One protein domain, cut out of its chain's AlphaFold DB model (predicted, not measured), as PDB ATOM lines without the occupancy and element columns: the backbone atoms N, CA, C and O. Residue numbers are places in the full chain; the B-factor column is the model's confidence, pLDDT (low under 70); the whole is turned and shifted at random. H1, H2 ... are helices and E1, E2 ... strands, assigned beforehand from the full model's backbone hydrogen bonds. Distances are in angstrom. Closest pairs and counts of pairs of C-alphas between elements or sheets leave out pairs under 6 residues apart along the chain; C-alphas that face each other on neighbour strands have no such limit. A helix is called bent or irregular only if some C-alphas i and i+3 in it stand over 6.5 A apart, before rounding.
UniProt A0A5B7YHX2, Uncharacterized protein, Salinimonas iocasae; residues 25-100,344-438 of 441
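Overview. This is residues 25 to 100 and 344 to 438 of the 441 residues of an uncharacterized protein of Salinimonas iocasae (UniProt A0A5B7YHX2). The model has two lobes end to end: a small sandwich, in which the sheet E3 E2 E5 E6 faces the smaller sheet E4 E1 E7, and a helical lobe of H3, H4 and the bent helix H5, whose arm H5a reaches the far end. H1 packs on both sheets, H6 packs on the larger sheet's opposite face, and H2 packs on the arm H5b where the lobes join. The printed part has 171 residues with six named helices and seven named strands, in the order E1 H1 E2 H2 H3 H4 H5 E3 E4 E5 E6 E7 H6, a mixed class; the larger sheet is antiparallel, the smaller one mixed. It is only just compact, close to loose, with a radius of gyration of the C-alphas of 18.4 A, and spans 64 by 32 by 25 A.

Along the chain. E1, residues 25 to 29, begins at C-alpha 25 (204.871, 203.437, 250.371). H1 is 32 to 41, E2 42 to 47, H2 49 to 59, H3 69 to 80, 16.1 A long, and H4 83 to 88. By its hydrogen bonds H5, residues 344 to 370, was assigned as one helix, but it is bent, with C-alphas 358 and 361 7.0 A apart: H5a, 344 to 358, is 21.3 A long and begins at C-alpha 344 (246.986, 179.298, 218.989); H5b is 361 to 370. E3 is 372 to 377, E4 383 to 386, E5 390 to 396, 19.3 A, E6 408 to 414, 19.7 A, E7 422 to 425. H6, 432 to 437, is irregular, with C-alphas 433 and 436 7.1 A apart.

Arrangement. The larger sheet is strongly twisted; N 46 and O 373 of E2 and E3 are 2.8 A apart, N 45 and O 393 of E2 and E5 2.8 A, and N 394 and O 410 of the hairpin E5 and E6 2.9 A. In the other sheet E1 is parallel to E7, N 27 to O 422 2.9 A, and antiparallel to E4, N 26 to O 384 2.8 A. The sheets form a sandwich, two sheets face to face, 9.8 A between the centres of the facing parts. H1 stands up from the larger sheet at 77 degrees; H6 is on the opposite face, 8.4 A high. H2 only grazes that sheet with residues 49 to 55, and touches H5b, Trp 55 to Phe 368 being the closest C-alphas at 6.4 A. H4 touches H5b, closest C-alphas Leu 84 and Gly 366 at 5.6 A; H3 touches H5a at a steep tilt of 43 degrees, closest C-alphas Leu 72 and Ser 353 at 6.7 A. In H1, H2, H3, H4, H5a and H5b every O i to N i+4 pair is within hydrogen-bond range; H6 has 0 of 2, and 2 of 3 O i to N i+3 pairs.

Size, cuts and confidence. The C-alphas farthest apart, Ile 344 and Glu 419, are 65.4 A apart. Residues 101 to 343 are not printed, and C-alphas 100 and 344 stand 16.0 A apart across the cut. Of the links printed whole, E5 to E6 is long. The mean pLDDT of the printed part is 81.6; residues 60 to 63, 388 to 390, 398 to 402 and 414 to 421 are under 70.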
ATOM      1  N   ALA A  25     205.283 204.341 251.437       70.94
ATOM      2  CA  ALA A  25     204.871 203.437 250.371       70.94
ATOM      3  C   ALA A  25     204.968 204.159 249.019       70.94
ATOM      4  O   ALA A  25     204.365 205.211 248.831       70.94
ATOM      5  N   GLY A  26     205.711 203.605 248.067       77.81
ATOM      6  CA  GLY A  26     205.671 204.025 246.669       77.81
ATOM      7  C   GLY A  26     204.795 203.090 245.837       77.81
ATOM      8  O   GLY A  26     204.520 201.955 246.239       77.81
ATOM      9  N   LYS A  27     204.327 203.569 244.683       84.56
ATOM     10  CA  LYS A  27     203.460 202.793 243.792       84.56
ATOM     11  C   LYS A  27     203.761 203.074 242.325       84.56
ATOM     12  O   LYS A  27     203.837 204.226 241.904       84.56
ATOM     13  N   VAL A  28     203.878 202.008 241.542       82.19
ATOM     14  CA  VAL A  28     203.925 202.081 240.081       82.19
ATOM     15  C   VAL A  28     202.502 202.118 239.528       82.19
ATOM     16  O   VAL A  28     201.697 201.228 239.805       82.19
ATOM     17  N   GLU A  29     202.184 203.138 238.732       81.94
ATOM     18  CA  GLU A  29     200.875 203.308 238.101       81.94
ATOM     19  C   GLU A  29     200.959 203.267 236.572       81.94
ATOM     20  O   GLU A  29     201.903 203.752 235.953       81.94
ATOM     21  N   GLY A  30     199.952 202.662 235.941       79.00
ATOM     22  CA  GLY A  30     199.903 202.504 234.492       79.00
ATOM     23  C   GLY A  30     199.003 201.349 234.068       79.00
ATOM     24  O   GLY A  30     198.156 200.877 234.829       79.00
ATOM     25  N   ASN A  31     199.184 200.879 232.835       80.88
ATOM     26  CA  ASN A  31     198.471 199.704 232.340       80.88
ATOM     27  C   ASN A  31     198.814 198.477 233.207       80.88
ATOM     28  O   ASN A  31     199.988 198.169 233.397       80.88
ATOM     29  N   GLY A  32     197.807 197.736 233.681       77.44
ATOM     30  CA  GLY A  32     198.000 196.582 234.570       77.44
ATOM     31  C   GLY A  32     198.954 195.504 234.033       77.44
ATOM     32  O   GLY A  32     199.634 194.856 234.819       77.44
ATOM     33  N   GLN A  33     199.076 195.343 232.709       79.50
ATOM     34  CA  GLN A  33     200.080 194.443 232.117       79.50
ATOM     35  C   GLN A  33     201.513 194.972 232.254       79.50
ATOM     36  O   GLN A  33     202.436 194.195 232.475       79.50
ATOM     37  N   GLN A  34     201.702 196.287 232.126       78.00
ATOM     38  CA  GLN A  34     203.005 196.924 232.308       78.00
ATOM     39  C   GLN A  34     203.392 196.932 233.785       78.00
ATOM     40  O   GLN A  34     204.514 196.568 234.101       78.00
ATOM     41  N   VAL A  35     202.459 197.240 234.691       80.75
ATOM     42  CA  VAL A  35     202.703 197.161 236.141       80.75
ATOM     43  C   VAL A  35     203.121 195.743 236.537       80.75
ATOM     44  O   VAL A  35     204.144 195.581 237.185       80.75
ATOM     45  N   ALA A  36     202.422 194.710 236.054       82.25
ATOM     46  CA  ALA A  36     202.804 193.322 236.314       82.25
ATOM     47  C   ALA A  36     204.210 192.970 235.784       82.25
ATOM     48  O   ALA A  36     204.953 192.249 236.447       82.25
ATOM     49  N   LEU A  37     204.594 193.489 234.612       80.75
ATOM     50  CA  LEU A  37     205.928 193.291 234.034       80.75
ATOM     51  C   LEU A  37     207.025 193.977 234.863       80.75
ATOM     52  O   LEU A  37     208.098 193.405 235.052       80.75
ATOM     53  N   ILE A  38     206.741 195.178 235.371       82.06
ATOM     54  CA  ILE A  38     207.626 195.945 236.256       82.06
ATOM     55  C   ILE A  38     207.780 195.228 237.595       82.06
ATOM     56  O   ILE A  38     208.895 195.067 238.066       82.06
ATOM     57  N   SER A  39     206.689 194.740 238.179       83.25
ATOM     58  CA  SER A  39     206.724 193.985 239.432       83.25
ATOM     59  C   SER A  39     207.483 192.666 239.309       83.25
ATOM     60  O   SER A  39     208.174 192.262 240.236       83.25
ATOM     61  N   ALA A  40     207.370 191.981 238.168       82.62
ATOM     62  CA  ALA A  40     208.028 190.695 237.962       82.62
ATOM     63  C   ALA A  40     209.545 190.815 237.754       82.62
ATOM     64  O   ALA A  40     210.269 189.881 238.090       82.62
ATOM     65  N   ASN A  41     210.023 191.934 237.200       81.88
ATOM     66  CA  ASN A  41     211.424 192.073 236.791       81.88
ATOM     67  C   ASN A  41     212.111 193.354 237.285       81.88
ATOM     68  O   ASN A  41     213.170 193.736 236.782       81.88
ATOM     69  N   GLY A  42     211.482 194.057 238.221       82.31
ATOM     70  CA  GLY A  42     211.937 195.342 238.716       82.31
ATOM     71  C   GLY A  42     212.202 195.329 240.212       82.31
ATOM     72  O   GLY A  42     211.555 194.625 240.985       82.31
ATOM     73  N   ALA A  43     213.160 196.149 240.621       86.44
ATOM     74  CA  ALA A  43     213.456 196.397 242.022       86.44
ATOM     75  C   ALA A  43     213.810 197.868 242.240       86.44
ATOM     76  O   ALA A  43     214.199 198.595 241.319       86.44
ATOM     77  N   VAL A  44     213.659 198.303 243.486       85.00
ATOM     78  CA  VAL A  44     213.999 199.649 243.928       85.00
ATOM     79  C   VAL A  44     215.395 199.624 244.520       85.00
ATOM     80  O   VAL A  44     215.679 198.867 245.451       85.00
ATOM     81  N   TYR A  45     216.248 200.493 244.005       86.25
ATOM     82  CA  TYR A  45     217.634 200.627 244.409       86.25
ATOM     83  C   TYR A  45     217.871 202.010 244.999       86.25
ATOM     84  O   TYR A  45     217.483 203.023 244.423       86.25
ATOM     85  N   LYS A  46     218.513 202.066 246.160       85.81
ATOM     86  CA  LYS A  46     218.984 203.307 246.764       85.81
ATOM     87  C   LYS A  46     220.289 203.731 246.097       85.81
ATOM     88  O   LYS A  46     221.202 202.919 245.943       85.81
ATOM     89  N   ILE A  47     220.383 205.014 245.752       81.81
ATOM     90  CA  ILE A  47     221.594 205.598 245.174       81.81
ATOM     91  C   ILE A  47     222.546 206.005 246.304       81.81
ATOM     92  O   ILE A  47     222.211 206.844 247.142       81.81
ATOM     93  N   ASP A  48     223.757 205.450 246.298       83.69
ATOM     94  CA  ASP A  48     224.895 206.032 247.006       83.69
ATOM     95  C   ASP A  48     225.579 207.021 246.059       83.69
ATOM     96  O   ASP A  48     226.249 206.618 245.109       83.69
ATOM     97  N   ASN A  49     225.403 208.323 246.306       81.12
ATOM     98  CA  ASN A  49     225.927 209.371 245.428       81.12
ATOM     99  C   ASN A  49     227.436 209.220 245.170       81.12
ATOM    100  O   ASN A  49     227.889 209.446 244.052       81.12
ATOM    101  N   SER A  50     228.222 208.798 246.165       83.75
ATOM    102  CA  SER A  50     229.671 208.655 245.999       83.75
ATOM    103  C   SER A  50     230.027 207.496 245.065       83.75
ATOM    104  O   SER A  50     230.848 207.650 244.159       83.75
ATOM    105  N   LYS A  51     229.365 206.345 245.230       85.00
ATOM    106  CA  LYS A  51     229.560 205.171 244.369       85.00
ATOM    107  C   LYS A  51     229.004 205.396 242.969       85.00
ATOM    108  O   LYS A  51     229.626 204.977 241.999       85.00
ATOM    109  N   PHE A  52     227.883 206.101 242.860       83.38
ATOM    110  CA  PHE A  52     227.250 206.426 241.590       83.38
ATOM    111  C   PHE A  52     228.110 207.373 240.740       83.38
ATOM    112  O   PHE A  52     228.328 207.113 239.557       83.38
ATOM    113  N   GLU A  53     228.678 208.430 241.332       85.25
ATOM    114  CA  GLU A  53     229.632 209.299 240.626       85.25
ATOM    115  C   GLU A  53     230.919 208.545 240.244       85.25
ATOM    116  O   GLU A  53     231.433 208.714 239.137       85.25
ATOM    117  N   ASN A  54     231.408 207.642 241.104       83.75
ATOM    118  CA  ASN A  54     232.555 206.783 240.787       83.75
ATOM    119  C   ASN A  54     232.265 205.813 239.626       83.75
ATOM    120  O   ASN A  54     233.123 205.596 238.764       83.75
ATOM    121  N   TRP A  55     231.057 205.250 239.559       87.19
ATOM    122  CA  TRP A  55     230.609 204.445 238.424       87.19
ATOM    123  C   TRP A  55     230.560 205.281 237.134       87.19
ATOM    124  O   TRP A  55     231.141 204.869 236.128       87.19
ATOM    125  N   LYS A  56     229.997 206.500 237.168       85.12
ATOM    126  CA  LYS A  56     229.994 207.422 236.011       85.12
ATOM    127  C   LYS A  56     231.406 207.760 235.525       85.12
ATOM    128  O   LYS A  56     231.668 207.796 234.320       85.12
ATOM    129  N   ALA A  57     232.349 207.950 236.445       81.56
ATOM    130  CA  ALA A  57     233.759 208.152 236.115       81.56
ATOM    131  C   ALA A  57     234.418 206.901 235.494       81.56
ATOM    132  O   ALA A  57     235.406 207.012 234.771       81.56
ATOM    133  N   THR A  58     233.879 205.708 235.762       76.12
ATOM    134  CA  THR A  58     234.396 204.431 235.244       76.12
ATOM    135  C   THR A  58     233.919 204.166 233.821       76.12
ATOM    136  O   THR A  58     234.723 203.769 232.984       76.12
ATOM    137  N   ILE A  59     232.645 204.434 233.528       79.38
ATOM    138  CA  ILE A  59     232.069 204.247 232.185       79.38
ATOM    139  C   ILE A  59     232.437 205.374 231.206       79.38
ATOM    140  O   ILE A  59     232.405 205.174 230.000       79.38
ATOM    141  N   SER A  60     232.794 206.566 231.704       65.00
ATOM    142  CA  SER A  60     233.222 207.696 230.855       65.00
ATOM    143  C   SER A  60     234.658 207.567 230.344       65.00
ATOM    144  O   SER A  60     235.095 208.361 229.510       65.00
ATOM    145  N   LYS A  61     235.401 206.559 230.813       68.75
ATOM    146  CA  LYS A  61     236.659 206.170 230.188       68.75
ATOM    147  C   LYS A  61     236.338 205.367 228.933       68.75
ATOM    148  O   LYS A  61     236.043 204.175 229.006       68.75
ATOM    149  N   ASP A  62     236.454 206.016 227.778       56.56
ATOM    150  CA  ASP A  62     236.560 205.337 226.486       56.56
ATOM    151  C   ASP A  62     237.894 204.570 226.428       56.56
ATOM    152  O   ASP A  62     238.845 204.954 225.748       56.56
ATOM    153  N   GLU A  63     237.999 203.488 227.200       62.72
ATOM    154  CA  GLU A  63     239.086 202.526 227.071       62.72
ATOM    155  C   GLU A  63     238.861 201.794 225.744       62.72
ATOM    156  O   GLU A  63     237.957 200.960 225.612       62.72
ATOM    157  N   GLN A  64     239.652 202.164 224.732       70.69
ATOM    158  CA  GLN A  64     239.905 201.290 223.592       70.69
ATOM    159  C   GLN A  64     240.421 199.952 224.128       70.69
ATOM    160  O   GLN A  64     241.161 199.927 225.118       70.69
ATOM    161  N   LEU A  65     240.014 198.848 223.497       82.56
ATOM    162  CA  LEU A  65     240.525 197.537 223.878       82.56
ATOM    163  C   LEU A  65     242.061 197.544 223.814       82.56
ATOM    164  O   LEU A  65     242.622 198.056 222.844       82.56
ATOM    165  N   PRO A  66     242.757 197.014 224.833       86.75
ATOM    166  CA  PRO A  66     244.210 196.957 224.809       86.75
ATOM    167  C   PRO A  66     244.725 196.081 223.660       86.75
ATOM    168  O   PRO A  66     244.296 194.945 223.515       86.75
ATOM    169  N   ASP A  67     245.739 196.544 222.927       82.62
ATOM    170  CA  ASP A  67     246.366 195.745 221.854       82.62
ATOM    171  C   ASP A  67     247.379 194.706 222.375       82.62
ATOM    172  O   ASP A  67     247.925 193.898 221.620       82.62
ATOM    173  N   SER A  68     247.697 194.741 223.673       90.94
ATOM    174  CA  SER A  68     248.705 193.866 224.282       90.94
ATOM    175  C   SER A  68     248.069 192.683 225.007       90.94
ATOM    176  O   SER A  68     247.072 192.849 225.704       90.94
ATOM    177  N   LYS A  69     248.713 191.507 224.939       91.19
ATOM    178  CA  LYS A  69     248.330 190.303 225.706       91.19
ATOM    179  C   LYS A  69     248.070 190.612 227.181       91.19
ATOM    180  O   LYS A  69     247.008 190.289 227.696       91.19
ATOM    181  N   ALA A  70     249.025 191.261 227.850       92.25
ATOM    182  CA  ALA A  70     248.904 191.590 229.270       92.25
ATOM    183  C   ALA A  70     247.718 192.529 229.545       92.25
ATOM    184  O   ALA A  70     247.021 192.356 230.539       92.25
ATOM    185  N   GLY A  71     247.461 193.488 228.649       91.56
ATOM    186  CA  GLY A  71     246.310 194.381 228.754       91.56
ATOM    187  C   GLY A  71     244.974 193.659 228.568       91.56
ATOM    188  O   GLY A  71     244.062 193.876 229.360       91.56
ATOM    189  N   LEU A  72     244.870 192.773 227.571       92.94
ATOM    190  CA  LEU A  72     243.667 191.968 227.332       92.94
ATOM    191  C   LEU A  72     243.370 191.040 228.513       92.94
ATOM    192  O   LEU A  72     242.230 190.979 228.960       92.94
ATOM    193  N   LEU A  73     244.388 190.367 229.057       93.12
ATOM    194  CA  LEU A  73     244.226 189.483 230.215       93.12
ATOM    195  C   LEU A  73     243.843 190.258 231.485       93.12
ATOM    196  O   LEU A  73     242.916 189.862 232.182       93.12
ATOM    197  N   ALA A  74     244.457 191.417 231.740       91.12
ATOM    198  CA  ALA A  74     244.077 192.256 232.877       91.12
ATOM    199  C   ALA A  74     242.635 192.786 232.762       91.12
ATOM    200  O   ALA A  74     241.901 192.834 233.751       91.12
ATOM    201  N   LEU A  75     242.209 193.177 231.554       91.50
ATOM    202  CA  LEU A  75     240.832 193.610 231.309       91.50
ATOM    203  C   LEU A  75     239.846 192.449 231.468       91.50
ATOM    204  O   LEU A  75     238.769 192.620 232.036       91.50
ATOM    205  N   ARG A  76     240.243 191.260 231.017       93.50
ATOM    206  CA  ARG A  76     239.510 190.017 231.221       93.50
ATOM    207  C   ARG A  76     239.310 189.705 232.691       93.50
ATOM    208  O   ARG A  76     238.181 189.419 233.066       93.50
ATOM    209  N   ASP A  77     240.343 189.809 233.520       92.25
ATOM    210  CA  ASP A  77     240.230 189.530 234.956       92.25
ATOM    211  C   ASP A  77     239.285 190.526 235.634       92.25
ATOM    212  O   ASP A  77     238.423 190.142 236.423       92.25
ATOM    213  N   LYS A  78     239.380 191.804 235.246       90.06
ATOM    214  CA  LYS A  78     238.472 192.870 235.688       90.06
ATOM    215  C   LYS A  78     237.019 192.607 235.282       90.06
ATOM    216  O   LYS A  78     236.112 192.905 236.049       90.06
ATOM    217  N   TYR A  79     236.769 192.091 234.079       92.00
ATOM    218  CA  TYR A  79     235.405 191.807 233.623       92.00
ATOM    219  C   TYR A  79     234.861 190.527 234.254       92.00
ATOM    220  O   TYR A  79     233.739 190.517 234.751       92.00
ATOM    221  N   ALA A  80     235.671 189.472 234.295       91.62
ATOM    222  CA  ALA A  80     235.315 188.189 234.880       91.62
ATOM    223  C   ALA A  80     235.120 188.261 236.403       91.62
ATOM    224  O   ALA A  80     234.501 187.361 236.957       91.62
ATOM    225  N   SER A  81     235.593 189.302 237.101       89.94
ATOM    226  CA  SER A  81     235.303 189.485 238.532       89.94
ATOM    227  C   SER A  81     233.861 189.914 238.819       89.94
ATOM    228  O   SER A  81     233.432 189.851 239.968       89.94
ATOM    229  N   VAL A  82     233.119 190.371 237.808       89.00
ATOM    230  CA  VAL A  82     231.720 190.786 237.953       89.00
ATOM    231  C   VAL A  82     230.808 189.584 237.718       89.00
ATOM    232  O   VAL A  82     230.802 189.000 236.634       89.00
ATOM    233  N   GLU A  83     229.997 189.232 238.719       88.44
ATOM    234  CA  GLU A  83     229.122 188.049 238.681       88.44
ATOM    235  C   GLU A  83     228.185 188.060 237.465       88.44
ATOM    236  O   GLU A  83     228.013 187.046 236.785       88.44
ATOM    237  N   LEU A  84     227.643 189.231 237.121       87.44
ATOM    238  CA  LEU A  84     226.756 189.378 235.971       87.44
ATOM    239  C   LEU A  84     227.441 189.018 234.639       87.44
ATOM    240  O   LEU A  84     226.803 188.450 233.750       87.44
ATOM    241  N   VAL A  85     228.742 189.300 234.499       89.81
ATOM    242  CA  VAL A  85     229.521 188.916 233.312       89.81
ATOM    243  C   VAL A  85     229.672 187.398 233.256       89.81
ATOM    244  O   VAL A  85     229.407 186.811 232.209       89.81
ATOM    245  N   GLN A  86     230.003 186.744 234.374       90.31
ATOM    246  CA  GLN A  86     230.119 185.280 234.433       90.31
ATOM    247  C   GLN A  86     228.799 184.588 234.061       90.31
ATOM    248  O   GLN A  86     228.791 183.623 233.296       90.31
ATOM    249  N   GLN A  87     227.669 185.101 234.557       88.75
ATOM    250  CA  GLN A  87     226.343 184.544 234.278       88.75
ATOM    251  C   GLN A  87     225.917 184.718 232.810       88.75
ATOM    252  O   GLN A  87     225.253 183.838 232.246       88.75
ATOM    253  N   GLN A  88     226.263 185.848 232.182       87.75
ATOM    254  CA  GLN A  88     225.951 186.108 230.771       87.75
ATOM    255  C   GLN A  88     226.880 185.359 229.811       87.75
ATOM    256  O   GLN A  88     226.440 184.941 228.743       87.75
ATOM    257  N   PHE A  89     228.133 185.139 230.205       90.56
ATOM    258  CA  PHE A  89     229.149 184.443 229.414       90.56
ATOM    259  C   PHE A  89     229.464 183.050 229.975       90.56
ATOM    260  O   PHE A  89     230.614 182.625 229.947       90.56
ATOM    261  N   SER A  90     228.459 182.314 230.464       88.94
ATOM    262  CA  SER A  90     228.648 181.005 231.116       88.94
ATOM    263  C   SER A  90     229.350 179.959 230.245       88.94
ATOM    264  O   SER A  90     230.027 179.082 230.770       88.94
ATOM    265  N   ASP A  91     229.204 180.070 228.923       86.81
ATOM    266  CA  ASP A  91     229.782 179.141 227.944       86.81
ATOM    267  C   ASP A  91     231.152 179.605 227.420       86.81
ATOM    268  O   ASP A  91     231.790 178.902 226.640       86.81
ATOM    269  N   SER A  92     231.608 180.797 227.819       90.25
ATOM    270  CA  SER A  92     232.915 181.326 227.430       90.25
ATOM    271  C   SER A  92     234.015 180.655 228.242       90.25
ATOM    272  O   SER A  92     233.976 180.652 229.473       90.25
ATOM    273  N   ASP A  93     235.060 180.178 227.570       87.56
ATOM    274  CA  ASP A  93     236.280 179.725 228.240       87.56
ATOM    275  C   ASP A  93     237.068 180.870 228.884       87.56
ATOM    276  O   ASP A  93     237.843 180.637 229.814       87.56
ATOM    277  N   PHE A  94     236.843 182.104 228.428       91.75
ATOM    278  CA  PHE A  94     237.551 183.282 228.894       91.75
ATOM    279  C   PHE A  94     236.858 183.985 230.052       91.75
ATOM    280  O   PHE A  94     237.538 184.359 230.993       91.75
ATOM    281  N   LEU A  95     235.543 184.187 230.034       92.38
ATOM    282  CA  LEU A  95     234.861 185.104 230.960       92.38
ATOM    283  C   LEU A  95     234.083 184.409 232.086       92.38
ATOM    284  O   LEU A  95     233.785 185.051 233.090       92.38
ATOM    285  N   SER A  96     233.801 183.106 231.972       89.62
ATOM    286  CA  SER A  96     233.079 182.350 233.012       89.62
ATOM    287  C   SER A  96     233.955 181.905 234.194       89.62
ATOM    288  O   SER A  96     233.436 181.623 235.271       89.62
ATOM    289  N   LYS A  97     235.279 181.814 234.009       85.06
ATOM    290  CA  LYS A  97     236.215 181.171 234.951       85.06
ATOM    291  C   LYS A  97     237.178 182.181 235.578       85.06
ATOM    292  O   LYS A  97     238.286 182.284 235.069       85.06
ATOM    293  N   PRO A  98     236.850 182.932 236.640       79.12
ATOM    294  CA  PRO A  98     237.672 184.052 237.133       79.12
ATOM    295  C   PRO A  98     239.173 183.750 237.329       79.12
ATOM    296  O   PRO A  98     239.982 184.647 237.132       79.12
ATOM    297  N   GLU A  99     239.560 182.496 237.576       83.69
ATOM    298  CA  GLU A  99     240.950 182.040 237.748       83.69
ATOM    299  C   GLU A  99     241.589 181.411 236.483       83.69
ATOM    300  O   GLU A  99     242.426 180.516 236.589       83.69
ATOM    301  N   LEU A 100     241.189 181.815 235.269       85.38
ATOM    302  CA  LEU A 100     241.758 181.268 234.028       85.38
ATOM    303  C   LEU A 100     243.271 181.526 233.934       85.38
ATOM    304  O   LEU A 100     243.713 182.660 233.757       85.38
ATOM    305  N   ILE A 344     248.054 179.607 218.022       77.75
ATOM    306  CA  ILE A 344     246.986 179.298 218.989       77.75
ATOM    307  C   ILE A 344     246.826 180.457 219.975       77.75
ATOM    308  O   ILE A 344     245.714 180.916 220.221       77.75
ATOM    309  N   GLU A 345     247.939 180.978 220.488       85.31
ATOM    310  CA  GLU A 345     247.966 182.153 221.352       85.31
ATOM    311  C   GLU A 345     247.370 183.384 220.657       85.31
ATOM    312  O   GLU A 345     246.516 184.052 221.232       85.31
ATOM    313  N   ALA A 346     247.768 183.671 219.414       84.88
ATOM    314  CA  ALA A 346     247.253 184.820 218.671       84.88
ATOM    315  C   ALA A 346     245.741 184.720 218.390       84.88
ATOM    316  O   ALA A 346     245.022 185.699 218.590       84.88
ATOM    317  N   ASP A 347     245.252 183.549 217.976       86.12
ATOM    318  CA  ASP A 347     243.826 183.316 217.725       86.12
ATOM    319  C   ASP A 347     243.014 183.371 219.026       86.12
ATOM    320  O   ASP A 347     241.950 183.987 219.064       86.12
ATOM    321  N   SER A 348     243.549 182.814 220.117       88.56
ATOM    322  CA  SER A 348     242.921 182.875 221.443       88.56
ATOM    323  C   SER A 348     242.832 184.311 221.959       88.56
ATOM    324  O   SER A 348     241.797 184.712 222.482       88.56
ATOM    325  N   LEU A 349     243.880 185.124 221.766       91.62
ATOM    326  CA  LEU A 349     243.861 186.547 222.122       91.62
ATOM    327  C   LEU A 349     242.869 187.343 221.273       91.62
ATOM    328  O   LEU A 349     242.223 188.256 221.784       91.62
ATOM    329  N   LYS A 350     242.716 186.993 219.993       90.69
ATOM    330  CA  LYS A 350     241.717 187.614 219.124       90.69
ATOM    331  C   LYS A 350     240.294 187.292 219.587       90.69
ATOM    332  O   LYS A 350     239.487 188.208 219.718       90.69
ATOM    333  N   LEU A 351     240.002 186.024 219.873       90.44
ATOM    334  CA  LEU A 351     238.705 185.607 220.416       90.44
ATOM    335  C   LEU A 351     238.415 186.295 221.750       90.44
ATOM    336  O   LEU A 351     237.328 186.840 221.933       90.44
ATOM    337  N   LEU A 352     239.408 186.345 222.642       93.62
ATOM    338  CA  LEU A 352     239.301 187.073 223.899       93.62
ATOM    339  C   LEU A 352     238.940 188.546 223.664       93.62
ATOM    340  O   LEU A 352     238.021 189.060 224.293       93.62
ATOM    341  N   SER A 353     239.632 189.221 222.744       92.88
ATOM    342  CA  SER A 353     239.346 190.615 222.387       92.88
ATOM    343  C   SER A 353     237.893 190.804 221.938       92.88
ATOM    344  O   SER A 353     237.215 191.704 222.428       92.88
ATOM    345  N   GLU A 354     237.390 189.936 221.054       91.62
ATOM    346  CA  GLU A 354     236.005 189.983 220.559       91.62
ATOM    347  C   GLU A 354     234.969 189.743 221.673       91.62
ATOM    348  O   GLU A 354     233.886 190.336 221.666       91.62
ATOM    349  N   GLU A 355     235.271 188.871 222.637       92.88
ATOM    350  CA  GLU A 355     234.402 188.635 223.790       92.88
ATOM    351  C   GLU A 355     234.404 189.803 224.776       92.88
ATOM    352  O   GLU A 355     233.335 190.195 225.241       92.88
ATOM    353  N   LEU A 356     235.563 190.410 225.052       92.75
ATOM    354  CA  LEU A 356     235.665 191.595 225.911       92.75
ATOM    355  C   LEU A 356     234.867 192.770 225.342       92.75
ATOM    356  O   LEU A 356     234.154 193.453 226.076       92.75
ATOM    357  N   GLU A 357     234.916 192.961 224.026       91.12
ATOM    358  CA  GLU A 357     234.122 193.965 223.314       91.12
ATOM    359  C   GLU A 357     232.614 193.781 223.559       91.12
ATOM    360  O   GLU A 357     231.890 194.741 223.834       91.12
ATOM    361  N   LYS A 358     232.136 192.530 223.518       90.00
ATOM    362  CA  LYS A 358     230.734 192.178 223.797       90.00
ATOM    363  C   LYS A 358     230.391 192.271 225.283       90.00
ATOM    364  O   LYS A 358     229.253 192.596 225.619       90.00
ATOM    365  N   ALA A 359     231.344 191.970 226.161       90.62
ATOM    366  CA  ALA A 359     231.152 191.936 227.605       90.62
ATOM    367  C   ALA A 359     231.153 193.325 228.249       90.62
ATOM    368  O   ALA A 359     230.501 193.500 229.276       90.62
ATOM    369  N   LYS A 360     231.805 194.322 227.636       89.00
ATOM    370  CA  LYS A 360     231.871 195.707 228.134       89.00
ATOM    371  C   LYS A 360     230.528 196.258 228.649       89.00
ATOM    372  O   LYS A 360     230.470 196.619 229.822       89.00
ATOM    373  N   PRO A 361     229.427 196.276 227.871       86.69
ATOM    374  CA  PRO A 361     228.153 196.798 228.368       86.69
ATOM    375  C   PRO A 361     227.564 195.973 229.526       86.69
ATOM    376  O   PRO A 361     226.876 196.533 230.376       86.69
ATOM    377  N   ILE A 362     227.830 194.659 229.584       89.25
ATOM    378  CA  ILE A 362     227.401 193.798 230.702       89.25
ATOM    379  C   ILE A 362     228.190 194.143 231.968       89.25
ATOM    380  O   ILE A 362     227.604 194.285 233.038       89.25
ATOM    381  N   TYR A 363     229.506 194.314 231.838       89.12
ATOM    382  CA  TYR A 363     230.381 194.737 232.926       89.12
ATOM    383  C   TYR A 363     229.942 196.093 233.493       89.12
ATOM    384  O   TYR A 363     229.778 196.233 234.701       89.12
ATOM    385  N   GLU A 364     229.687 197.079 232.629       87.25
ATOM    386  CA  GLU A 364     229.240 198.415 233.040       87.25
ATOM    387  C   GLU A 364     227.903 198.376 233.791       87.25
ATOM    388  O   GLU A 364     227.736 199.106 234.770       87.25
ATOM    389  N   LEU A 365     226.976 197.512 233.356       86.19
ATOM    390  CA  LEU A 365     225.699 197.285 234.032       86.19
ATOM    391  C   LEU A 365     225.874 196.571 235.380       86.19
ATOM    392  O   LEU A 365     225.220 196.936 236.352       86.19
ATOM    393  N   GLY A 366     226.769 195.586 235.473       86.94
ATOM    394  CA  GLY A 366     227.084 194.934 236.747       86.94
ATOM    395  C   GLY A 366     227.660 195.927 237.759       86.94
ATOM    396  O   GLY A 366     227.162 196.031 238.874       86.94
ATOM    397  N   MET A 367     228.608 196.761 237.324       86.25
ATOM    398  CA  MET A 367     229.159 197.843 238.146       86.25
ATOM    399  C   MET A 367     228.103 198.887 238.541       86.25
ATOM    400  O   MET A 367     228.203 199.479 239.615       86.25
ATOM    401  N   PHE A 368     227.109 199.139 237.683       86.12
ATOM    402  CA  PHE A 368     225.968 199.995 238.015       86.12
ATOM    403  C   PHE A 368     225.155 199.393 239.163       86.12
ATOM    404  O   PHE A 368     224.855 200.103 240.120       86.12
ATOM    405  N   TYR A 369     224.851 198.091 239.112       84.75
ATOM    406  CA  TYR A 369     224.166 197.405 240.208       84.75
ATOM    407  C   TYR A 369     224.982 197.421 241.509       84.75
ATOM    408  O   TYR A 369     224.417 197.729 242.554       84.75
ATOM    409  N   ASP A 370     226.302 197.209 241.449       84.00
ATOM    410  CA  ASP A 370     227.195 197.267 242.622       84.00
ATOM    411  C   ASP A 370     227.307 198.674 243.240       84.00
ATOM    412  O   ASP A 370     227.601 198.838 244.431       84.00
ATOM    413  N   ALA A 371     227.083 199.716 242.435       84.00
ATOM    414  CA  ALA A 371     227.069 201.101 242.892       84.00
ATOM    415  C   ALA A 371     225.786 201.473 243.654       84.00
ATOM    416  O   ALA A 371     225.706 202.570 244.216       84.00
ATOM    417  N   MET A 372     224.798 200.578 243.695       85.06
ATOM    418  CA  MET A 372     223.519 200.796 244.353       85.06
ATOM    419  C   MET A 372     223.247 199.742 245.425       85.06
ATOM    420  O   MET A 372     223.801 198.648 245.425       85.06
ATOM    421  N   GLU A 373     222.351 200.063 246.354       84.19
ATOM    422  CA  GLU A 373     221.889 199.118 247.370       84.19
ATOM    423  C   GLU A 373     220.426 198.769 247.105       84.19
ATOM    424  O   GLU A 373     219.586 199.662 246.995       84.19
ATOM    425  N   LYS A 374     220.095 197.478 246.997       85.81
ATOM    426  CA  LYS A 374     218.699 197.059 246.829       85.81
ATOM    427  C   LYS A 374     217.896 197.453 248.072       85.81
ATOM    428  O   LYS A 374     218.155 196.959 249.165       85.81
ATOM    429  N   ALA A 375     216.923 198.339 247.891       83.38
ATOM    430  CA  ALA A 375     216.110 198.900 248.964       83.38
ATOM    431  C   ALA A 375     214.780 198.156 249.142       83.38
ATOM    432  O   ALA A 375     214.341 197.963 250.274       83.38
ATOM    433  N   SER A 376     214.143 197.738 248.044       83.62
ATOM    434  CA  SER A 376     212.863 197.019 248.073       83.62
ATOM    435  C   SER A 376     212.631 196.237 246.787       83.62
ATOM    436  O   SER A 376     213.027 196.665 245.705       83.62
ATOM    437  N   ASP A 377     211.921 195.120 246.905       86.00
ATOM    438  CA  ASP A 377     211.229 194.498 245.775       86.00
ATOM    439  C   ASP A 377     209.936 195.256 245.455       86.00
ATOM    440  O   ASP A 377     209.366 195.915 246.334       86.00
ATOM    441  N   ILE A 378     209.474 195.164 244.206       84.81
ATOM    442  CA  ILE A 378     208.182 195.704 243.775       84.81
ATOM    443  C   ILE A 378     207.142 194.583 243.876       84.81
ATOM    444  O   ILE A 378     207.289 193.521 243.277       84.81
ATOM    445  N   GLN A 379     206.084 194.804 244.651       86.19
ATOM    446  CA  GLN A 379     205.009 193.833 244.842       86.19
ATOM    447  C   GLN A 379     204.174 193.662 243.561       86.19
ATOM    448  O   GLN A 379     204.148 194.567 242.723       86.19
ATOM    449  N   PRO A 380     203.442 192.541 243.389       83.25
ATOM    450  CA  PRO A 380     202.638 192.280 242.187       83.25
ATOM    451  C   PRO A 380     201.581 193.342 241.853       83.25
ATOM    452  O   PRO A 380     201.150 193.441 240.707       83.25
ATOM    453  N   ASP A 381     201.147 194.124 242.842       82.00
ATOM    454  CA  ASP A 381     200.206 195.237 242.684       82.00
ATOM    455  C   ASP A 381     200.890 196.586 242.376       82.00
ATOM    456  O   ASP A 381     200.222 197.618 242.288       82.00
ATOM    457  N   GLY A 382     202.214 196.578 242.192       78.62
ATOM    458  CA  GLY A 382     203.046 197.737 241.876       78.62
ATOM    459  C   GLY A 382     203.541 198.513 243.097       78.62
ATOM    460  O   GLY A 382     204.214 199.528 242.921       78.62
ATOM    461  N   THR A 383     203.217 198.084 244.320       85.75
ATOM    462  CA  THR A 383     203.624 198.786 245.547       85.75
ATOM    463  C   THR A 383     205.040 198.413 245.995       85.75
ATOM    464  O   THR A 383     205.522 197.313 245.739       85.75
ATOM    465  N   PHE A 384     205.739 199.331 246.658       84.44
ATOM    466  CA  PHE A 384     207.071 199.100 247.228       84.44
ATOM    467  C   PHE A 384     207.315 200.026 248.423       84.44
ATOM    468  O   PHE A 384     206.573 200.985 248.638       84.44
ATOM    469  N   THR A 385     208.357 199.764 249.212       82.88
ATOM    470  CA  THR A 385     208.637 200.529 250.434       82.88
ATOM    471  C   THR A 385     210.003 201.200 250.382       82.88
ATOM    472  O   THR A 385     211.000 200.561 250.061       82.88
ATOM    473  N   VAL A 386     210.068 202.483 250.736       75.44
ATOM    474  CA  VAL A 386     211.317 203.258 250.783       75.44
ATOM    475  C   VAL A 386     211.383 204.146 252.026       75.44
ATOM    476  O   VAL A 386     210.374 204.435 252.663       75.44
ATOM    477  N   LYS A 387     212.598 204.559 252.400       71.31
ATOM    478  CA  LYS A 387     212.839 205.502 253.506       71.31
ATOM    479  C   LYS A 387     212.908 206.940 252.978       71.31
ATOM    480  O   LYS A 387     213.379 207.134 251.853       71.31
ATOM    481  N   THR A 388     212.501 207.911 253.797       65.31
ATOM    482  CA  THR A 388     212.731 209.352 253.576       65.31
ATOM    483  C   THR A 388     214.235 209.664 253.463       65.31
ATOM    484  O   THR A 388     215.067 208.810 253.786       65.31
ATOM    485  N   ASP A 389     214.593 210.853 252.966       66.62
ATOM    486  CA  ASP A 389     215.980 211.346 252.845       66.62
ATOM    487  C   ASP A 389     216.906 210.656 251.814       66.62
ATOM    488  O   ASP A 389     218.131 210.625 251.987       66.62
ATOM    489  N   ALA A 390     216.386 210.092 250.718       68.75
ATOM    490  CA  ALA A 390     217.245 209.466 249.704       68.75
ATOM    491  C   ALA A 390     216.738 209.574 248.259       68.75
ATOM    492  O   ALA A 390     215.542 209.690 247.982       68.75
ATOM    493  N   ASN A 391     217.690 209.491 247.324       74.62
ATOM    494  CA  ASN A 391     217.413 209.269 245.909       74.62
ATOM    495  C   ASN A 391     217.378 207.763 245.636       74.62
ATOM    496  O   ASN A 391     218.253 207.017 246.088       74.62
ATOM    497  N   TYR A 392     216.388 207.331 244.865       78.62
ATOM    498  CA  TYR A 392     216.201 205.944 244.470       78.62
ATOM    499  C   TYR A 392     216.068 205.835 242.951       78.62
ATOM    500  O   TYR A 392     215.593 206.750 242.276       78.62
ATOM    501  N   LEU A 393     216.457 204.682 242.421       78.75
ATOM    502  CA  LEU A 393     216.192 204.262 241.054       78.75
ATOM    503  C   LEU A 393     215.283 203.040 241.092       78.75
ATOM    504  O   LEU A 393     215.598 202.046 241.744       78.75
ATOM    505  N   LEU A 394     214.169 203.098 240.371       77.38
ATOM    506  CA  LEU A 394     213.451 201.892 239.981       77.38
ATOM    507  C   LEU A 394     214.143 201.349 238.742       77.38
ATOM    508  O   LEU A 394     214.172 202.022 237.716       77.38
ATOM    509  N   VAL A 395     214.702 200.149 238.835       79.31
ATOM    510  CA  VAL A 395     215.366 199.493 237.706       79.31
ATOM    511  C   VAL A 395     214.531 198.298 237.291       79.31
ATOM    512  O   VAL A 395     214.194 197.473 238.136       79.31
ATOM    513  N   ILE A 396     214.202 198.216 236.004       78.12
ATOM    514  CA  ILE A 396     213.518 197.081 235.384       78.12
ATOM    515  C   ILE A 396     214.475 196.427 234.402       78.12
ATOM    516  O   ILE A 396     215.037 197.112 233.542       78.12
ATOM    517  N   ASP A 397     214.572 195.102 234.449       74.81
ATOM    518  CA  ASP A 397     215.235 194.339 233.399       74.81
ATOM    519  C   ASP A 397     214.268 193.384 232.705       74.81
ATOM    520  O   ASP A 397     213.716 192.488 233.316       74.81
ATOM    521  N   LEU A 398     214.015 193.569 231.415       61.44
ATOM    522  CA  LEU A 398     212.916 192.883 230.723       61.44
ATOM    523  C   LEU A 398     213.235 191.430 230.302       61.44
ATOM    524  O   LEU A 398     212.627 190.933 229.354       61.44
ATOM    525  N   MET A 399     214.189 190.756 230.952       59.88
ATOM    526  CA  MET A 399     214.704 189.432 230.570       59.88
ATOM    527  C   MET A 399     215.085 188.586 231.800       59.88
ATOM    528  O   MET A 399     215.536 189.130 232.801       59.88
ATOM    529  N   ASP A 400     215.034 187.248 231.675       56.28
ATOM    530  CA  ASP A 400     215.483 186.283 232.709       56.28
ATOM    531  C   ASP A 400     216.955 186.473 233.139       56.28
ATOM    532  O   ASP A 400     217.374 185.981 234.187       56.28
ATOM    533  N   LYS A 401     217.759 187.176 232.328       62.62
ATOM    534  CA  LYS A 401     219.104 187.634 232.683       62.62
ATOM    535  C   LYS A 401     219.258 189.123 232.356       62.62
ATOM    536  O   LYS A 401     218.875 189.505 231.244       62.62
ATOM    537  N   PRO A 402     219.894 189.932 233.226       68.50
ATOM    538  CA  PRO A 402     220.003 191.366 233.002       68.50
ATOM    539  C   PRO A 402     220.695 191.727 231.682       68.50
ATOM    540  O   PRO A 402     221.825 191.291 231.443       68.50
ATOM    541  N   ASN A 403     220.031 192.496 230.813       74.94
ATOM    542  CA  ASN A 403     220.549 192.878 229.496       74.94
ATOM    543  C   ASN A 403     220.556 194.410 229.329       74.94
ATOM    544  O   ASN A 403     219.489 195.004 229.157       74.94
ATOM    545  N   PRO A 404     221.740 195.050 229.213       78.56
ATOM    546  CA  PRO A 404     221.881 196.508 229.166       78.56
ATOM    547  C   PRO A 404     221.051 197.212 228.089       78.56
ATOM    548  O   PRO A 404     220.731 198.391 228.228       78.56
ATOM    549  N   ARG A 405     220.718 196.524 226.986       75.31
ATOM    550  CA  ARG A 405     219.898 197.103 225.908       75.31
ATOM    551  C   ARG A 405     218.410 197.165 226.253       75.31
ATOM    552  O   ARG A 405     217.709 198.004 225.688       75.31
ATOM    553  N   SER A 406     217.932 196.271 227.114       77.81
ATOM    554  CA  SER A 406     216.537 196.200 227.560       77.81
ATOM    555  C   SER A 406     216.320 196.771 228.957       77.81
ATOM    556  O   SER A 406     215.170 197.039 229.295       77.81
ATOM    557  N   THR A 407     217.385 196.987 229.737       84.06
ATOM    558  CA  THR A 407     217.308 197.607 231.062       84.06
ATOM    559  C   THR A 407     216.759 199.033 230.967       84.06
ATOM    560  O   THR A 407     217.227 199.869 230.179       84.06
ATOM    561  N   GLN A 408     215.758 199.317 231.792       84.56
ATOM    562  CA  GLN A 408     215.124 200.624 231.918       84.56
ATOM    563  C   GLN A 408     215.174 201.091 233.366       84.56
ATOM    564  O   GLN A 408     215.171 200.286 234.294       84.56
ATOM    565  N   VAL A 409     215.230 202.403 233.552       82.50
ATOM    566  CA  VAL A 409     215.384 203.026 234.862       82.50
ATOM    567  C   VAL A 409     214.414 204.193 234.985       82.50
ATOM    568  O   VAL A 409     214.329 205.007 234.074       82.50
ATOM    569  N   ALA A 410     213.713 204.299 236.108       82.06
ATOM    570  CA  ALA A 410     212.965 205.487 236.495       82.06
ATOM    571  C   ALA A 410     213.594 206.099 237.748       82.06
ATOM    572  O   ALA A 410     214.007 205.393 238.671       82.06
ATOM    573  N   VAL A 411     213.689 207.425 237.766       77.50
ATOM    574  CA  VAL A 411     214.306 208.171 238.862       77.50
ATOM    575  C   VAL A 411     213.245 208.600 239.859       77.50
ATOM    576  O   VAL A 411     212.249 209.205 239.475       77.50
ATOM    577  N   MET A 412     213.493 208.356 241.142       77.56
ATOM    578  CA  MET A 412     212.584 208.724 242.219       77.56
ATOM    579  C   MET A 412     213.323 209.503 243.316       77.56
ATOM    580  O   MET A 412     214.306 209.023 243.881       77.56
ATOM    581  N   ARG A 413     212.830 210.703 243.647       70.12
ATOM    582  CA  ARG A 413     213.314 211.515 244.776       70.12
ATOM    583  C   ARG A 413     212.235 211.560 245.849       70.12
ATOM    584  O   ARG A 413     211.114 211.963 245.559       70.12
ATOM    585  N   VAL A 414     212.581 211.149 247.065       67.75
ATOM    586  CA  VAL A 414     211.659 211.113 248.207       67.75
ATOM    587  C   VAL A 414     212.052 212.234 249.169       67.75
ATOM    588  O   VAL A 414     213.182 212.241 249.656       67.75
ATOM    589  N   SER A 415     211.162 213.205 249.387       61.50
ATOM    590  CA  SER A 415     211.341 214.320 250.333       61.50
ATOM    591  C   SER A 415     210.635 214.061 251.668       61.50
ATOM    592  O   SER A 415     209.759 213.203 251.737       61.50
ATOM    593  N   ASP A 416     210.985 214.836 252.697       57.00
ATOM    594  CA  ASP A 416     210.553 214.684 254.104       57.00
ATOM    595  C   ASP A 416     209.082 215.037 254.394       57.00
ATOM    596  O   ASP A 416     208.736 215.395 255.517       57.00
ATOM    597  N   ASP A 417     208.196 214.969 253.402       57.72
ATOM    598  CA  ASP A 417     206.772 215.210 253.638       57.72
ATOM    599  C   ASP A 417     206.125 213.933 254.209       57.72
ATOM    600  O   ASP A 417     205.961 212.936 253.503       57.72
ATOM    601  N   ASP A 418     205.735 213.997 255.485       52.19
ATOM    602  CA  ASP A 418     205.361 212.875 256.371       52.19
ATOM    603  C   ASP A 418     204.169 211.980 255.929       52.19
ATOM    604  O   ASP A 418     203.825 211.043 256.646       52.19
ATOM    605  N   GLU A 419     203.527 212.191 254.769       52.91
ATOM    606  CA  GLU A 419     202.339 211.406 254.355       52.91
ATOM    607  C   GLU A 419     202.200 211.110 252.841       52.91
ATOM    608  O   GLU A 419     201.115 210.741 252.382       52.91
ATOM    609  N   GLN A 420     203.245 211.241 252.012       58.53
ATOM    610  CA  GLN A 420     203.074 211.074 250.555       58.53
ATOM    611  C   GLN A 420     203.407 209.676 250.022       58.53
ATOM    612  O   GLN A 420     204.510 209.170 250.199       58.53
ATOM    613  N   ILE A 421     202.465 209.095 249.265       64.62
ATOM    614  CA  ILE A 421     202.747 207.987 248.344       64.62
ATOM    615  C   ILE A 421     203.513 208.549 247.147       64.62
ATOM    616  O   ILE A 421     203.024 209.459 246.474       64.62
ATOM    617  N   VAL A 422     204.685 207.990 246.848       71.75
ATOM    618  CA  VAL A 422     205.446 208.374 245.653       71.75
ATOM    619  C   VAL A 422     204.968 207.551 244.462       71.75
ATOM    620  O   VAL A 422     205.176 206.336 244.412       71.75
ATOM    621  N   THR A 423     204.314 208.213 243.510       75.38
ATOM    622  CA  THR A 423     203.805 207.579 242.290       75.38
ATOM    623  C   THR A 423     204.826 207.675 241.161       75.38
ATOM    624  O   THR A 423     205.252 208.772 240.807       75.38
ATOM    625  N   VAL A 424     205.174 206.533 240.566       78.06
ATOM    626  CA  VAL A 424     205.967 206.442 239.329       78.06
ATOM    627  C   VAL A 424     205.064 205.908 238.227       78.06
ATOM    628  O   VAL A 424     204.421 204.873 238.399       78.06
ATOM    629  N   THR A 425     204.996 206.595 237.094       81.56
ATOM    630  CA  THR A 425     204.219 206.140 235.940       81.56
ATOM    631  C   THR A 425     205.079 205.320 234.983       81.56
ATOM    632  O   THR A 425     206.300 205.460 234.927       81.56
ATOM    633  N   THR A 426     204.451 204.453 234.190       74.25
ATOM    634  CA  THR A 426     205.156 203.646 233.177       74.25
ATOM    635  C   THR A 426     205.908 204.480 232.135       74.25
ATOM    636  O   THR A 426     206.848 203.974 231.528       74.25
ATOM    637  N   ASP A 427     205.521 205.744 231.942       79.50
ATOM    638  CA  ASP A 427     206.148 206.663 230.985       79.50
ATOM    639  C   ASP A 427     207.415 207.343 231.547       79.50
ATOM    640  O   ASP A 427     208.188 207.920 230.781       79.50
ATOM    641  N   ASP A 428     207.673 207.233 232.857       81.38
ATOM    642  CA  ASP A 428     208.847 207.824 233.523       81.38
ATOM    643  C   ASP A 428     210.136 207.005 233.320       81.38
ATOM    644  O   ASP A 428     211.235 207.446 233.672       81.38
ATOM    645  N   PHE A 429     210.024 205.802 232.749       83.31
ATOM    646  CA  PHE A 429     211.159 204.919 232.511       83.31
ATOM    647  C   PHE A 429     211.981 205.357 231.297       83.31
ATOM    648  O   PHE A 429     211.519 205.390 230.154       83.31
ATOM    649  N   ILE A 430     213.260 205.628 231.540       84.81
ATOM    650  CA  ILE A 430     214.263 205.899 230.514       84.81
ATOM    651  C   ILE A 430     215.117 204.659 230.258       84.81
ATOM    652  O   ILE A 430     215.232 203.759 231.086       84.81
ATOM    653  N   ARG A 431     215.767 204.605 229.096       84.19
ATOM    654  CA  ARG A 431     216.741 203.543 228.806       84.19
ATOM    655  C   ARG A 431     217.959 203.671 229.716       84.19
ATOM    656  O   ARG A 431     218.429 204.786 229.943       84.19
ATOM    657  N   TYR A 432     218.535 202.539 230.122       83.81
ATOM    658  CA  TYR A 432     219.786 202.498 230.890       83.81
ATOM    659  C   TYR A 432     220.910 203.334 230.251       83.81
ATOM    660  O   TYR A 432     221.620 204.055 230.945       83.81
ATOM    661  N   SER A 433     221.004 203.357 228.916       80.75
ATOM    662  CA  SER A 433     221.982 204.177 228.180       80.75
ATOM    663  C   SER A 433     221.916 205.684 228.480       80.75
ATOM    664  O   SER A 433     222.866 206.404 228.188       80.75
ATOM    665  N   SER A 434     220.798 206.174 229.019       83.88
ATOM    666  CA  SER A 434     220.591 207.584 229.369       83.88
ATOM    667  C   SER A 434     220.920 207.899 230.835       83.88
ATOM    668  O   SER A 434     221.056 209.069 231.186       83.88
ATOM    669  N   VAL A 435     221.095 206.880 231.685       82.31
ATOM    670  CA  VAL A 435     221.404 207.011 233.123       82.31
ATOM    671  C   VAL A 435     222.683 207.812 233.409       82.31
ATOM    672  O   VAL A 435     222.668 208.596 234.359       82.31
ATOM    673  N   PRO A 436     223.766 207.729 232.608       83.00
ATOM    674  CA  PRO A 436     224.978 208.516 232.862       83.00
ATOM    675  C   PRO A 436     224.765 210.037 232.845       83.00
ATOM    676  O   PRO A 436     225.571 210.771 233.408       83.00
ATOM    677  N   GLN A 437     223.685 210.516 232.213       81.88
ATOM    678  CA  GLN A 437     223.346 211.941 232.125       81.88
ATOM    679  C   GLN A 437     222.594 212.461 233.360       81.88
ATOM    680  O   GLN A 437     222.316 213.655 233.460       81.88
ATOM    681  N   LEU A 438     222.242 211.578 234.299       79.50
ATOM    682  CA  LEU A 438     221.524 211.949 235.511       79.50
ATOM    683  C   LEU A 438     222.460 212.595 236.543       79.50
ATOM    684  O   LEU A 438     223.603 212.168 236.752       79.50
TER     685      LEU A 438